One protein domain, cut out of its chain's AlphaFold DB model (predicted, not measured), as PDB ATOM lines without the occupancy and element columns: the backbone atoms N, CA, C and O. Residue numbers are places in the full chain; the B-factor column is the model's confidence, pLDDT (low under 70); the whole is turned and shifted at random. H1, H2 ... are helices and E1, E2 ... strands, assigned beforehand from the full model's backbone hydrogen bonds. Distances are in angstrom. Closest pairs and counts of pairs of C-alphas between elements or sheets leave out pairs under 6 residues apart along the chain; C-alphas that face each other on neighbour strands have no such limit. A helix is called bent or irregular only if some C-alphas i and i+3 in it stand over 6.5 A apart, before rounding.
ATOM      1  N   ASP A  22     109.664 179.081 158.538       92.50
ATOM      2  CA  ASP A  22     109.546 180.536 158.615       92.50
ATOM      3  C   ASP A  22     109.086 180.985 160.005       92.50
ATOM      4  O   ASP A  22     109.599 181.966 160.545       92.50
ATOM      5  N   GLY A  23     108.185 180.230 160.644       88.62
ATOM      6  CA  GLY A  23     107.687 180.548 161.985       88.62
ATOM      7  C   GLY A  23     108.763 180.490 163.071       88.62
ATOM      8  O   GLY A  23     108.641 181.178 164.081       88.62
ATOM      9  N   ASN A  24     109.832 179.718 162.854       86.44
ATOM     10  CA  ASN A  24     110.999 179.669 163.741       86.44
ATOM     11  C   ASN A  24     112.208 180.447 163.186       86.44
ATOM     12  O   ASN A  24     113.301 180.343 163.741       86.44
ATOM     13  N   GLN A  25     112.026 181.210 162.099       92.25
ATOM     14  CA  GLN A  25     113.072 182.007 161.443       92.25
ATOM     15  C   GLN A  25     114.338 181.192 161.117       92.25
ATOM     16  O   GLN A  25     115.466 181.665 161.287       92.25
ATOM     17  N   LEU A  26     114.163 179.940 160.680       94.50
ATOM     18  CA  LEU A  26     115.271 179.018 160.432       94.50
ATOM     19  C   LEU A  26     115.954 179.358 159.110       94.50
ATOM     20  O   LEU A  26     115.315 179.425 158.062       94.50
ATOM     21  N   ASN A  27     117.270 179.547 159.157       94.81
ATOM     22  CA  ASN A  27     118.053 179.977 158.000       94.81
ATOM     23  C   ASN A  27     119.388 179.237 157.825       94.81
ATOM     24  O   ASN A  27     120.044 179.383 156.794       94.81
ATOM     25  N   LEU A  28     119.771 178.405 158.795       97.00
ATOM     26  CA  LEU A  28     120.798 177.382 158.652       97.00
ATOM     27  C   LEU A  28     120.123 176.012 158.679       97.00
ATOM     28  O   LEU A  28     119.427 175.698 159.640       97.00
ATOM     29  N   PHE A  29     120.373 175.187 157.667       97.94
ATOM     30  CA  PHE A  29     119.874 173.816 157.593       97.94
ATOM     31  C   PHE A  29     121.041 172.841 157.541       97.94
ATOM     32  O   PHE A  29     122.031 173.072 156.844       97.94
ATOM     33  N   PHE A  30     120.939 171.749 158.290       98.12
ATOM     34  CA  PHE A  30     121.985 170.737 158.299       98.12
ATOM     35  C   PHE A  30     121.472 169.351 158.670       98.12
ATOM     36  O   PHE A  30     120.462 169.191 159.355       98.12
ATOM     37  N   LYS A  31     122.216 168.338 158.231       97.38
ATOM     38  CA  LYS A  31     122.123 166.969 158.724       97.38
ATOM     39  C   LYS A  31     123.201 166.745 159.778       97.38
ATOM     40  O   LYS A  31     124.343 167.171 159.595       97.38
ATOM     41  N   LYS A  32     122.856 166.030 160.842       95.75
ATOM     42  CA  LYS A  32     123.829 165.422 161.753       95.75
ATOM     43  C   LYS A  32     123.353 164.014 162.070       95.75
ATOM     44  O   LYS A  32     122.201 163.834 162.454       95.75
ATOM     45  N   ASP A  33     124.241 163.041 161.901       91.50
ATOM     46  CA  ASP A  33     123.903 161.620 161.997       91.50
ATOM     47  C   ASP A  33     122.722 161.298 161.052       91.50
ATOM     48  O   ASP A  33     122.867 161.481 159.838       91.50
ATOM     49  N   ASP A  34     121.556 160.899 161.568       91.31
ATOM     50  CA  ASP A  34     120.349 160.597 160.775       91.31
ATOM     51  C   ASP A  34     119.218 161.623 160.909       91.31
ATOM     52  O   ASP A  34     118.159 161.473 160.292       91.31
ATOM     53  N   ASP A  35     119.468 162.705 161.641       93.94
ATOM     54  CA  ASP A  35     118.498 163.759 161.898       93.94
ATOM     55  C   ASP A  35     118.734 164.999 161.031       93.94
ATOM     56  O   ASP A  35     119.842 165.287 160.563       93.94
ATOM     57  N   TYR A  36     117.650 165.749 160.836       95.69
ATOM     58  CA  TYR A  36     117.615 166.988 160.068       95.69
ATOM     59  C   TYR A  36     117.265 168.149 160.983       95.69
ATOM     60  O   TYR A  36     116.258 168.103 161.693       95.69
ATOM     61  N   PHE A  37     118.073 169.201 160.924       97.12
ATOM     62  CA  PHE A  37     117.971 170.343 161.816       97.12
ATOM     63  C   PHE A  37     117.856 171.657 161.049       97.12
ATOM     64  O   PHE A  37     118.401 171.808 159.953       97.12
ATOM     65  N   GLY A  38     117.165 172.617 161.662       96.69
ATOM     66  CA  GLY A  38     117.150 174.014 161.247       96.69
ATOM     67  C   GLY A  38     117.504 174.921 162.420       96.69
ATOM     68  O   GLY A  38     117.102 174.650 163.549       96.69
ATOM     69  N   ALA A  39     118.264 175.983 162.184       96.62
ATOM     70  CA  ALA A  39     118.705 176.906 163.223       96.62
ATOM     71  C   ALA A  39     118.472 178.370 162.807       96.62
ATOM     72  O   ALA A  39     118.571 178.676 161.615       96.62
ATOM     73  N   PRO A  40     118.154 179.263 163.765       95.69
ATOM     74  CA  PRO A  40     117.973 180.689 163.502       95.69
ATOM     75  C   PRO A  40     119.315 181.409 163.300       95.69
ATOM     76  O   PRO A  40     120.381 180.863 163.604       95.69
ATOM     77  N   GLU A  41     119.265 182.672 162.872       95.00
ATOM     78  CA  GLU A  41     120.459 183.466 162.534       95.00
ATOM     79  C   GLU A  41     121.503 183.514 163.657       95.00
ATOM     80  O   GLU A  41     122.688 183.287 163.417       95.00
ATOM     81  N   ASN A  42     121.075 183.740 164.902       94.38
ATOM     82  CA  ASN A  42     121.991 183.781 166.046       94.38
ATOM     83  C   ASN A  42     122.786 182.473 166.188       94.38
ATOM     84  O   ASN A  42     123.996 182.495 166.415       94.38
ATOM     85  N   SER A  43     122.127 181.330 165.990       96.06
ATOM     86  CA  SER A  43     122.779 180.022 166.007       96.06
ATOM     87  C   SER A  43     123.700 179.822 164.802       96.06
ATOM     88  O   SER A  43     124.771 179.237 164.955       96.06
ATOM     89  N   ARG A  44     123.330 180.340 163.621       95.12
ATOM     90  CA  ARG A  44     124.172 180.317 162.415       95.12
ATOM     91  C   ARG A  44     125.498 181.042 162.634       95.12
ATOM     92  O   ARG A  44     126.541 180.530 162.236       95.12
ATOM     93  N   ILE A  45     125.466 182.198 163.295       93.81
ATOM     94  CA  ILE A  45     126.667 182.981 163.618       93.81
ATOM     95  C   ILE A  45     127.575 182.202 164.576       93.81
ATOM     96  O   ILE A  45     128.783 182.131 164.353       93.81
ATOM     97  N   ILE A  46     127.013 181.588 165.622       93.94
ATOM     98  CA  ILE A  46     127.792 180.776 166.569       93.94
ATOM     99  C   ILE A  46     128.391 179.552 165.866       93.94
ATOM    100  O   ILE A  46     129.570 179.268 166.055       93.94
ATOM    101  N   PHE A  47     127.624 178.867 165.014       94.94
ATOM    102  CA  PHE A  47     128.126 177.765 164.192       94.94
ATOM    103  C   PHE A  47     129.282 178.205 163.284       94.94
ATOM    104  O   PHE A  47     130.307 177.530 163.232       94.94
ATOM    105  N   ALA A  48     129.150 179.346 162.599       92.94
ATOM    106  CA  ALA A  48     130.196 179.871 161.723       92.94
ATOM    107  C   ALA A  48     131.482 180.197 162.497       92.94
ATOM    108  O   ALA A  48     132.566 179.852 162.037       92.94
ATOM    109  N   LYS A  49     131.356 180.791 163.691       91.19
ATOM    110  CA  LYS A  49     132.485 181.024 164.603       91.19
ATOM    111  C   LYS A  49     133.124 179.710 165.044       91.19
ATOM    112  O   LYS A  49     134.319 179.547 164.906       91.19
ATOM    113  N   LEU A  50     132.337 178.744 165.513       91.19
ATOM    114  CA  LEU A  50     132.854 177.438 165.936       91.19
ATOM    115  C   LEU A  50     133.533 176.652 164.801       91.19
ATOM    116  O   LEU A  50     134.381 175.809 165.070       91.19
ATOM    117  N   LYS A  51     133.135 176.889 163.547       90.06
ATOM    118  CA  LYS A  51     133.725 176.258 162.363       90.06
ATOM    119  C   LYS A  51     135.022 176.934 161.910       90.06
ATOM    120  O   LYS A  51     135.917 176.239 161.435       90.06
ATOM    121  N   ASN A  52     135.098 178.257 162.013       84.69
ATOM    122  CA  ASN A  52     136.271 179.037 161.638       84.69
ATOM    123  C   ASN A  52     137.128 179.243 162.888       84.69
ATOM    124  O   ASN A  52     136.838 180.098 163.715       84.69
ATOM    125  N   ASP A  53     138.159 178.413 163.031       70.12
ATOM    126  CA  ASP A  53     138.959 178.282 164.257       70.12
ATOM    127  C   ASP A  53     139.840 179.504 164.594       70.12
ATOM    128  O   ASP A  53     140.486 179.536 165.648       70.12
ATOM    129  N   ASP A  54     139.847 180.500 163.704       62.12
ATOM    130  CA  ASP A  54     140.668 181.702 163.775       62.12
ATOM    131  C   ASP A  54     140.129 182.665 164.853       62.12
ATOM    132  O   ASP A  54     138.963 183.061 164.850       62.12
ATOM    133  N   ASP A  55     141.003 183.037 165.791       66.44
ATOM    134  CA  ASP A  55     140.805 184.063 166.831       66.44
ATOM    135  C   ASP A  55     139.795 183.784 167.961       66.44
ATOM    136  O   ASP A  55     139.433 184.688 168.720       66.44
ATOM    137  N   LEU A  56     139.373 182.533 168.164       78.00
ATOM    138  CA  LEU A  56     138.574 182.173 169.342       78.00
ATOM    139  C   LEU A  56     139.453 181.723 170.515       78.00
ATOM    140  O   LEU A  56     140.288 180.827 170.374       78.00
ATOM    141  N   THR A  57     139.220 182.290 171.704       81.19
ATOM    142  CA  THR A  57     139.853 181.807 172.940       81.19
ATOM    143  C   THR A  57     139.422 180.368 173.238       81.19
ATOM    144  O   THR A  57     138.298 179.968 172.920       81.19
ATOM    145  N   THR A  58     140.293 179.584 173.877       80.38
ATOM    146  CA  THR A  58     139.981 178.204 174.297       80.38
ATOM    147  C   THR A  58     138.701 178.148 175.138       80.38
ATOM    148  O   THR A  58     137.825 177.329 174.873       80.38
ATOM    149  N   ASP A  59     138.521 179.104 176.055       83.31
ATOM    150  CA  ASP A  59     137.315 179.207 176.884       83.31
ATOM    151  C   ASP A  59     136.043 179.414 176.048       83.31
ATOM    152  O   ASP A  59     135.003 178.814 176.326       83.31
ATOM    153  N   PHE A  60     136.117 180.232 174.991       83.44
ATOM    154  CA  PHE A  60     134.986 180.425 174.089       83.44
ATOM    155  C   PHE A  60     134.671 179.140 173.324       83.44
ATOM    156  O   PHE A  60     133.506 178.765 173.224       83.44
ATOM    157  N   LYS A  61     135.688 178.436 172.818       82.38
ATOM    158  CA  LYS A  61     135.523 177.163 172.099       82.38
ATOM    159  C   LYS A  61     134.835 176.099 172.964       82.38
ATOM    160  O   LYS A  61     133.917 175.417 172.499       82.38
ATOM    161  N   ASP A  62     135.208 176.016 174.238       84.50
ATOM    162  CA  ASP A  62     134.656 175.034 175.170       84.50
ATOM    163  C   ASP A  62     133.232 175.364 175.619       84.50
ATOM    164  O   ASP A  62     132.427 174.447 175.816       84.50
ATOM    165  N   GLN A  63     132.877 176.646 175.725       88.25
ATOM    166  CA  GLN A  63     131.575 177.088 176.238       88.25
ATOM    167  C   GLN A  63     130.556 177.433 175.151       88.25
ATOM    168  O   GLN A  63     129.354 177.337 175.396       88.25
ATOM    169  N   ALA A  64     130.993 177.811 173.950       91.56
ATOM    170  CA  ALA A  64     130.093 178.243 172.892       91.56
ATOM    171  C   ALA A  64     129.185 177.095 172.445       91.56
ATOM    172  O   ALA A  64     129.625 175.989 172.104       91.56
ATOM    173  N   ARG A  65     127.882 177.369 172.463       95.19
ATOM    174  CA  ARG A  65     126.831 176.442 172.059       95.19
ATOM    175  C   ARG A  65     125.811 177.159 171.198       95.19
ATOM    176  O   ARG A  65     125.547 178.340 171.405       95.19
ATOM    177  N   PHE A  66     125.210 176.435 170.266       95.62
ATOM    178  CA  PHE A  66     124.088 176.931 169.479       95.62
ATOM    179  C   PHE A  66     122.921 175.954 169.520       95.62
ATOM    180  O   PHE A  66     123.105 174.758 169.745       95.62
ATOM    181  N   ILE A  67     121.715 176.473 169.307       95.31
ATOM    182  CA  ILE A  67     120.480 175.689 169.342       95.31
ATOM    183  C   ILE A  67     119.975 175.489 167.915       95.31
ATOM    184  O   ILE A  67     119.961 176.435 167.123       95.31
ATOM    185  N   ALA A  68     119.524 174.281 167.599       96.19
ATOM    186  CA  ALA A  68     118.773 173.996 166.382       96.19
ATOM    187  C   ALA A  68     117.527 173.159 166.694       96.19
ATOM    188  O   ALA A  68     117.497 172.406 167.661       96.19
ATOM    189  N   VAL A  69     116.503 173.288 165.864       94.69
ATOM    190  CA  VAL A  69     115.241 172.546 165.921       94.69
ATOM    191  C   VAL A  69     115.396 171.254 165.121       94.69
ATOM    192  O   VAL A  69     115.796 171.320 163.960       94.69
ATOM    193  N   ASN A  70     115.066 170.092 165.693       95.00
ATOM    194  CA  ASN A  70     114.955 168.848 164.925       95.00
ATOM    195  C   ASN A  70     113.660 168.882 164.097       95.00
ATOM    196  O   ASN A  70     112.548 168.755 164.611       95.00
ATOM    197  N   LEU A  71     113.820 169.047 162.786       94.12
ATOM    198  CA  LEU A  71     112.725 169.320 161.863       94.12
ATOM    199  C   LEU A  71     111.753 168.143 161.756       94.12
ATOM    200  O   LEU A  71     110.543 168.347 161.731       94.12
ATOM    201  N   ILE A  72     112.264 166.909 161.710       91.44
ATOM    202  CA  ILE A  72     111.419 165.711 161.601       91.44
ATOM    203  C   ILE A  72     110.670 165.475 162.910       91.44
ATOM    204  O   ILE A  72     109.470 165.210 162.884       91.44
ATOM    205  N   ASN A  73     111.362 165.578 164.046       90.56
ATOM    206  CA  ASN A  73     110.745 165.379 165.350       90.56
ATOM    207  C   ASN A  73     109.663 166.433 165.611       90.56
ATOM    208  O   ASN A  73     108.556 166.070 165.995       90.56
ATOM    209  N   THR A  74     109.928 167.710 165.315       91.25
ATOM    210  CA  THR A  74     108.910 168.763 165.436       91.25
ATOM    211  C   THR A  74     107.724 168.539 164.510       91.25
ATOM    212  O   THR A  74     106.587 168.722 164.932       91.25
ATOM    213  N   LEU A  75     107.966 168.129 163.264       89.00
ATOM    214  CA  LEU A  75     106.887 167.879 162.311       89.00
ATOM    215  C   LEU A  75     105.979 166.717 162.751       89.00
ATOM    216  O   LEU A  75     104.791 166.719 162.459       89.00
ATOM    217  N   ILE A  76     106.522 165.705 163.438       86.00
ATOM    218  CA  ILE A  76     105.755 164.520 163.853       86.00
ATOM    219  C   ILE A  76     105.117 164.698 165.238       86.00
ATOM    220  O   ILE A  76     103.983 164.265 165.436       86.00
ATOM    221  N   ASN A  77     105.844 165.296 166.184       84.44
ATOM    222  CA  ASN A  77     105.487 165.337 167.606       84.44
ATOM    223  C   ASN A  77     105.056 166.733 168.097       84.44
ATOM    224  O   ASN A  77     104.659 166.872 169.251       84.44
ATOM    225  N   GLY A  78     105.108 167.761 167.245       76.12
ATOM    226  CA  GLY A  78     104.693 169.129 167.570       76.12
ATOM    227  C   GLY A  78     105.833 170.072 167.984       76.12
ATOM    228  O   GLY A  78     106.980 169.669 168.188       76.12
ATOM    229  N   LYS A  79     105.504 171.372 168.079       63.75
ATOM    230  CA  LYS A  79     106.452 172.507 168.166       63.75
ATOM    231  C   LYS A  79     107.345 172.533 169.412       63.75
ATOM    232  O   LYS A  79     108.467 173.018 169.316       63.75
ATOM    233  N   ASP A  80     106.908 171.967 170.531       59.19
ATOM    234  CA  ASP A  80     107.529 172.248 171.836       59.19
ATOM    235  C   ASP A  80     108.710 171.334 172.216       59.19
ATOM    236  O   ASP A  80     109.319 171.525 173.265       59.19
ATOM    237  N   SER A  81     109.057 170.326 171.405       57.75
ATOM    238  CA  SER A  81     109.786 169.153 171.925       57.75
ATOM    239  C   SER A  81     111.116 168.789 171.250       57.75
ATOM    240  O   SER A  81     111.596 167.673 171.444       57.75
ATOM    241  N   SER A  82     111.746 169.663 170.454       78.75
ATOM    242  CA  SER A  82     112.858 169.196 169.599       78.75
ATOM    243  C   SER A  82     114.107 170.079 169.485       78.75
ATOM    244  O   SER A  82     114.973 169.825 168.640       78.75
ATOM    245  N   THR A  83     114.255 171.098 170.328       89.50
ATOM    246  CA  THR A  83     115.490 171.886 170.328       89.50
ATOM    247  C   THR A  83     116.663 171.047 170.835       89.50
ATOM    248  O   THR A  83     116.600 170.381 171.864       89.50
ATOM    249  N   THR A  84     117.755 171.056 170.079       93.88
ATOM    250  CA  THR A  84     119.006 170.365 170.397       93.88
ATOM    251  C   THR A  84     120.129 171.386 170.462       93.88
ATOM    252  O   THR A  84     120.203 172.295 169.633       93.88
ATOM    253  N   MET A  85     120.997 171.241 171.460       95.62
ATOM    254  CA  MET A  85     122.157 172.102 171.657       95.62
ATOM    255  C   MET A  85     123.412 171.437 171.087       95.62
ATOM    256  O   MET A  85     123.684 170.272 171.370       95.62
ATOM    257  N   PHE A  86     124.192 172.198 170.327       96.25
ATOM    258  CA  PHE A  86     125.402 171.746 169.646       96.25
ATOM    259  C   PHE A  86     126.604 172.569 170.095       96.25
ATOM    260  O   PHE A  86     126.472 173.761 170.377       96.25
ATOM    261  N   GLY A  87     127.777 171.943 170.153       94.81
ATOM    262  CA  GLY A  87     129.044 172.612 170.456       94.81
ATOM    263  C   GLY A  87     130.158 172.225 169.489       94.81
ATOM    264  O   GLY A  87     129.921 171.550 168.489       94.81
ATOM    265  N   LEU A  88     131.391 172.617 169.819       93.19
ATOM    266  CA  LEU A  88     132.571 172.388 168.977       93.19
ATOM    267  C   LEU A  88     132.721 170.925 168.521       93.19
ATOM    268  O   LEU A  88     132.967 170.655 167.350       93.19
ATOM    269  N   LYS A  89     132.490 169.966 169.427       93.44
ATOM    270  CA  LYS A  89     132.580 168.521 169.143       93.44
ATOM    271  C   LYS A  89     131.602 168.023 168.070       93.44
ATOM    272  O   LYS A  89     131.804 166.947 167.510       93.44
ATOM    273  N   ASP A  90     130.520 168.760 167.833       95.44
ATOM    274  CA  ASP A  90     129.485 168.394 166.869       95.44
ATOM    275  C   ASP A  90     129.785 168.950 165.476       95.44
ATOM    276  O   ASP A  90     129.334 168.368 164.493       95.44
ATOM    277  N   ILE A  91     130.584 170.021 165.378       94.44
ATOM    278  CA  ILE A  91     130.908 170.707 164.118       94.44
ATOM    279  C   ILE A  91     131.430 169.748 163.034       94.44
ATOM    280  O   ILE A  91     130.910 169.812 161.920       94.44
ATOM    281  N   PRO A  92     132.350 168.799 163.316       94.50
ATOM    282  CA  PRO A  92     132.837 167.865 162.296       94.50
ATOM    283  C   PRO A  92     131.770 166.900 161.757       94.50
ATOM    284  O   PRO A  92     131.974 166.281 160.717       94.50
ATOM    285  N   LYS A  93     130.641 166.739 162.461       96.50
ATOM    286  CA  LYS A  93     129.541 165.828 162.098       96.50
ATOM    287  C   LYS A  93     128.399 166.535 161.366       96.50
ATOM    288  O   LYS A  93     127.430 165.885 160.977       96.50
ATOM    289  N   ILE A  94     128.481 167.856 161.225       96.75
ATOM    290  CA  ILE A  94     127.437 168.680 160.625       96.75
ATOM    291  C   ILE A  94     127.664 168.787 159.119       96.75
ATOM    292  O   ILE A  94     128.671 169.315 158.652       96.75
ATOM    293  N   CYS A  95     126.677 168.329 158.356       97.25
ATOM    294  CA  CYS A  95     126.622 168.476 156.910       97.25
ATOM    295  C   CYS A  95     125.581 169.541 156.560       97.25
ATOM    296  O   CYS A  95     124.384 169.321 156.748       97.25
ATOM    297  N   ILE A  96     126.031 170.707 156.091       97.31
ATOM    298  CA  ILE A  96     125.136 171.792 155.666       97.31
ATOM    299  C   ILE A  96     124.348 171.322 154.442       97.31
ATOM    300  O   ILE A  96     124.932 170.796 153.497       97.31
ATOM    301  N   ILE A  97     123.039 171.545 154.466       97.44
ATOM    302  CA  ILE A  97     122.138 171.307 153.338       97.44
ATOM    303  C   ILE A  97     121.427 172.610 152.989       97.44
ATOM    304  O   ILE A  97     121.351 173.528 153.807       97.44
ATOM    305  N   ASP A  98     120.893 172.705 151.778       96.75
ATOM    306  CA  ASP A  98     120.046 173.835 151.421       96.75
ATOM    307  C   ASP A  98     118.605 173.653 151.945       96.75
ATOM    308  O   ASP A  98     118.176 172.571 152.371       96.75
ATOM    309  N   ARG A  99     117.836 174.746 151.913       95.25
ATOM    310  CA  ARG A  99     116.428 174.742 152.329       95.25
ATOM    311  C   ARG A  99     115.583 173.783 151.485       95.25
ATOM    312  O   ARG A  99     114.699 173.123 152.026       95.25
ATOM    313  N   GLN A 100     115.825 173.706 150.177       95.38
ATOM    314  CA  GLN A 100     115.025 172.885 149.264       95.38
ATOM    315  C   GLN A 100     115.203 171.393 149.566       95.38
ATOM    316  O   GLN A 100     114.235 170.631 149.544       95.38
ATOM    317  N   GLU A 101     116.419 170.973 149.909       95.25
ATOM    318  CA  GLU A 101     116.713 169.629 150.366       95.25
ATOM    319  C   GLU A 101     115.999 169.346 151.687       95.25
ATOM    320  O   GLU A 101     115.313 168.326 151.782       95.25
ATOM    321  N   ALA A 102     116.083 170.246 152.673       94.69
ATOM    322  CA  ALA A 102     115.377 170.084 153.943       94.69
ATOM    323  C   ALA A 102     113.862 169.887 153.728       94.69
ATOM    324  O   ALA A 102     113.293 168.896 154.193       94.69
ATOM    325  N   VAL A 103     113.230 170.753 152.928       94.88
ATOM    326  CA  VAL A 103     111.807 170.656 152.560       94.88
ATOM    327  C   VAL A 103     111.501 169.319 151.882       94.88
ATOM    328  O   VAL A 103     110.586 168.604 152.292       94.88
ATOM    329  N   LYS A 104     112.302 168.905 150.892       93.88
ATOM    330  CA  LYS A 104     112.119 167.625 150.188       93.88
ATOM    331  C   LYS A 104     112.172 166.427 151.140       93.88
ATOM    332  O   LYS A 104     111.406 165.472 150.969       93.88
TER     333      LYS A 104
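What this domain is: This is residues 22 to 104 of the 113 residues of an uncharacterized protein of Neisseriaceae bacterium (UniProt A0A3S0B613). What shape does the model show at first sight? A strongly twisted sheet of five antiparallel strands makes the middle, with H1 packed on one face and the short helices H3 and H5 on the opposite face. H2 and H3 lie far out toward opposite ends of the long axis, and H4 meets H1 near Leu 50 at nearly a right angle. What is it built of? The printed part has 83 residues, with five named helices and five named strands in the order E1 E2 H1 H2 E3 H3 E4 H4 E5 H5; the sheet's order is E4 E3 E2 E1 E5, and the class is mixed, helices and strands. How large is it? It is compact, with a radius of gyration of the C-alphas of 12.9 A, and elongated in outline, spanning 39 by 24 by 22 A.

How they stand to each other: How does the printed part start? E1, residues 26 to 32, and E2, residues 35 to 40, form a hairpin, antiparallel at 153 degrees, with N 37 and O 30 within hydrogen-bond range at 2.9 A. H1, residues 41 to 51, is on the sheet at a height of 8.4 A over the sheet; its closest C-alphas to E1 are those of Arg 44 and Leu 28, 5.8 A apart. How does the sheet go on? E3, residues 66 to 70, is antiparallel to E2 at 129 degrees, with N 69 and O 38 2.8 A apart, and E4, residues 83 to 86, is antiparallel to E3 at 137 degrees, with N 84 and O 68 2.8 A apart. The pairing is staggered: E3 pairs with E4 over residues 66 to 69 and with E2 over residues 69 to 70. At the other edge E5, residues 94 to 97, is antiparallel to E1 at 128 degrees, with N 31 and O 95 2.8 A apart. Which helices are on the face opposite to H1? H3, residues 71 to 77, has a height over the sheet of 8.0 A, and the closest C-alphas of H3 and E2 are those of Leu 71 and Phe 37, 5.3 A apart. H5, residues 99 to 104, has a height over the sheet of 9.3 A and runs slantwise to the strands, at 48 degrees to E1 on the local plane; the C-alphas of Arg 99 and Phe 29 are the closest of H5 and E1, at 6.4 A. What of the other helices and the helix backbones? H4, residues 88 to 93, only grazes the sheet and touches H1, about perpendicular at 88 degrees, with the C-alphas of Leu 88 and Leu 50 closest at 5.9 A. H2, residues 58 to 63, is not on the sheet and is close to H1 but not clearly touching, with the C-alphas of Lys 61 and Leu 50 closest at 6.7 A. Every O i to N i+4 pair is within hydrogen-bond range in H1, H2, H3 and H5, but 0 of 2 in H4, where 2 of 3 O i to N i+3 pairs are.

Where its parts are: Where do the first elements lie? E1 begins at C-alpha 26, (115.271, 179.018, 160.432), and is 16.1 A long; E2 is 17.0 A and H1 15.1 A. What of those that follow? E3 is 13.0 A long and H3 10.1 A. H4 is irregular, but only just: C-alphas 89 and 92 are 6.9 A apart. Where does H5 end? It ends at C-alpha 104, (112.119, 167.625, 150.188).

The domain as a whole: How far does it reach? The two C-alphas farthest apart are those of Asp 55 and Ile 76, at 40.2 A. Is anything cut or loosely linked? The printed part has no cut and no long link; the link from H1 to H2, of 6 residues, is short and the others are tight. Where is confidence low? The mean pLDDT of the printed part is 90.2, and residues 54 to 55 and 79 to 81 are under 70.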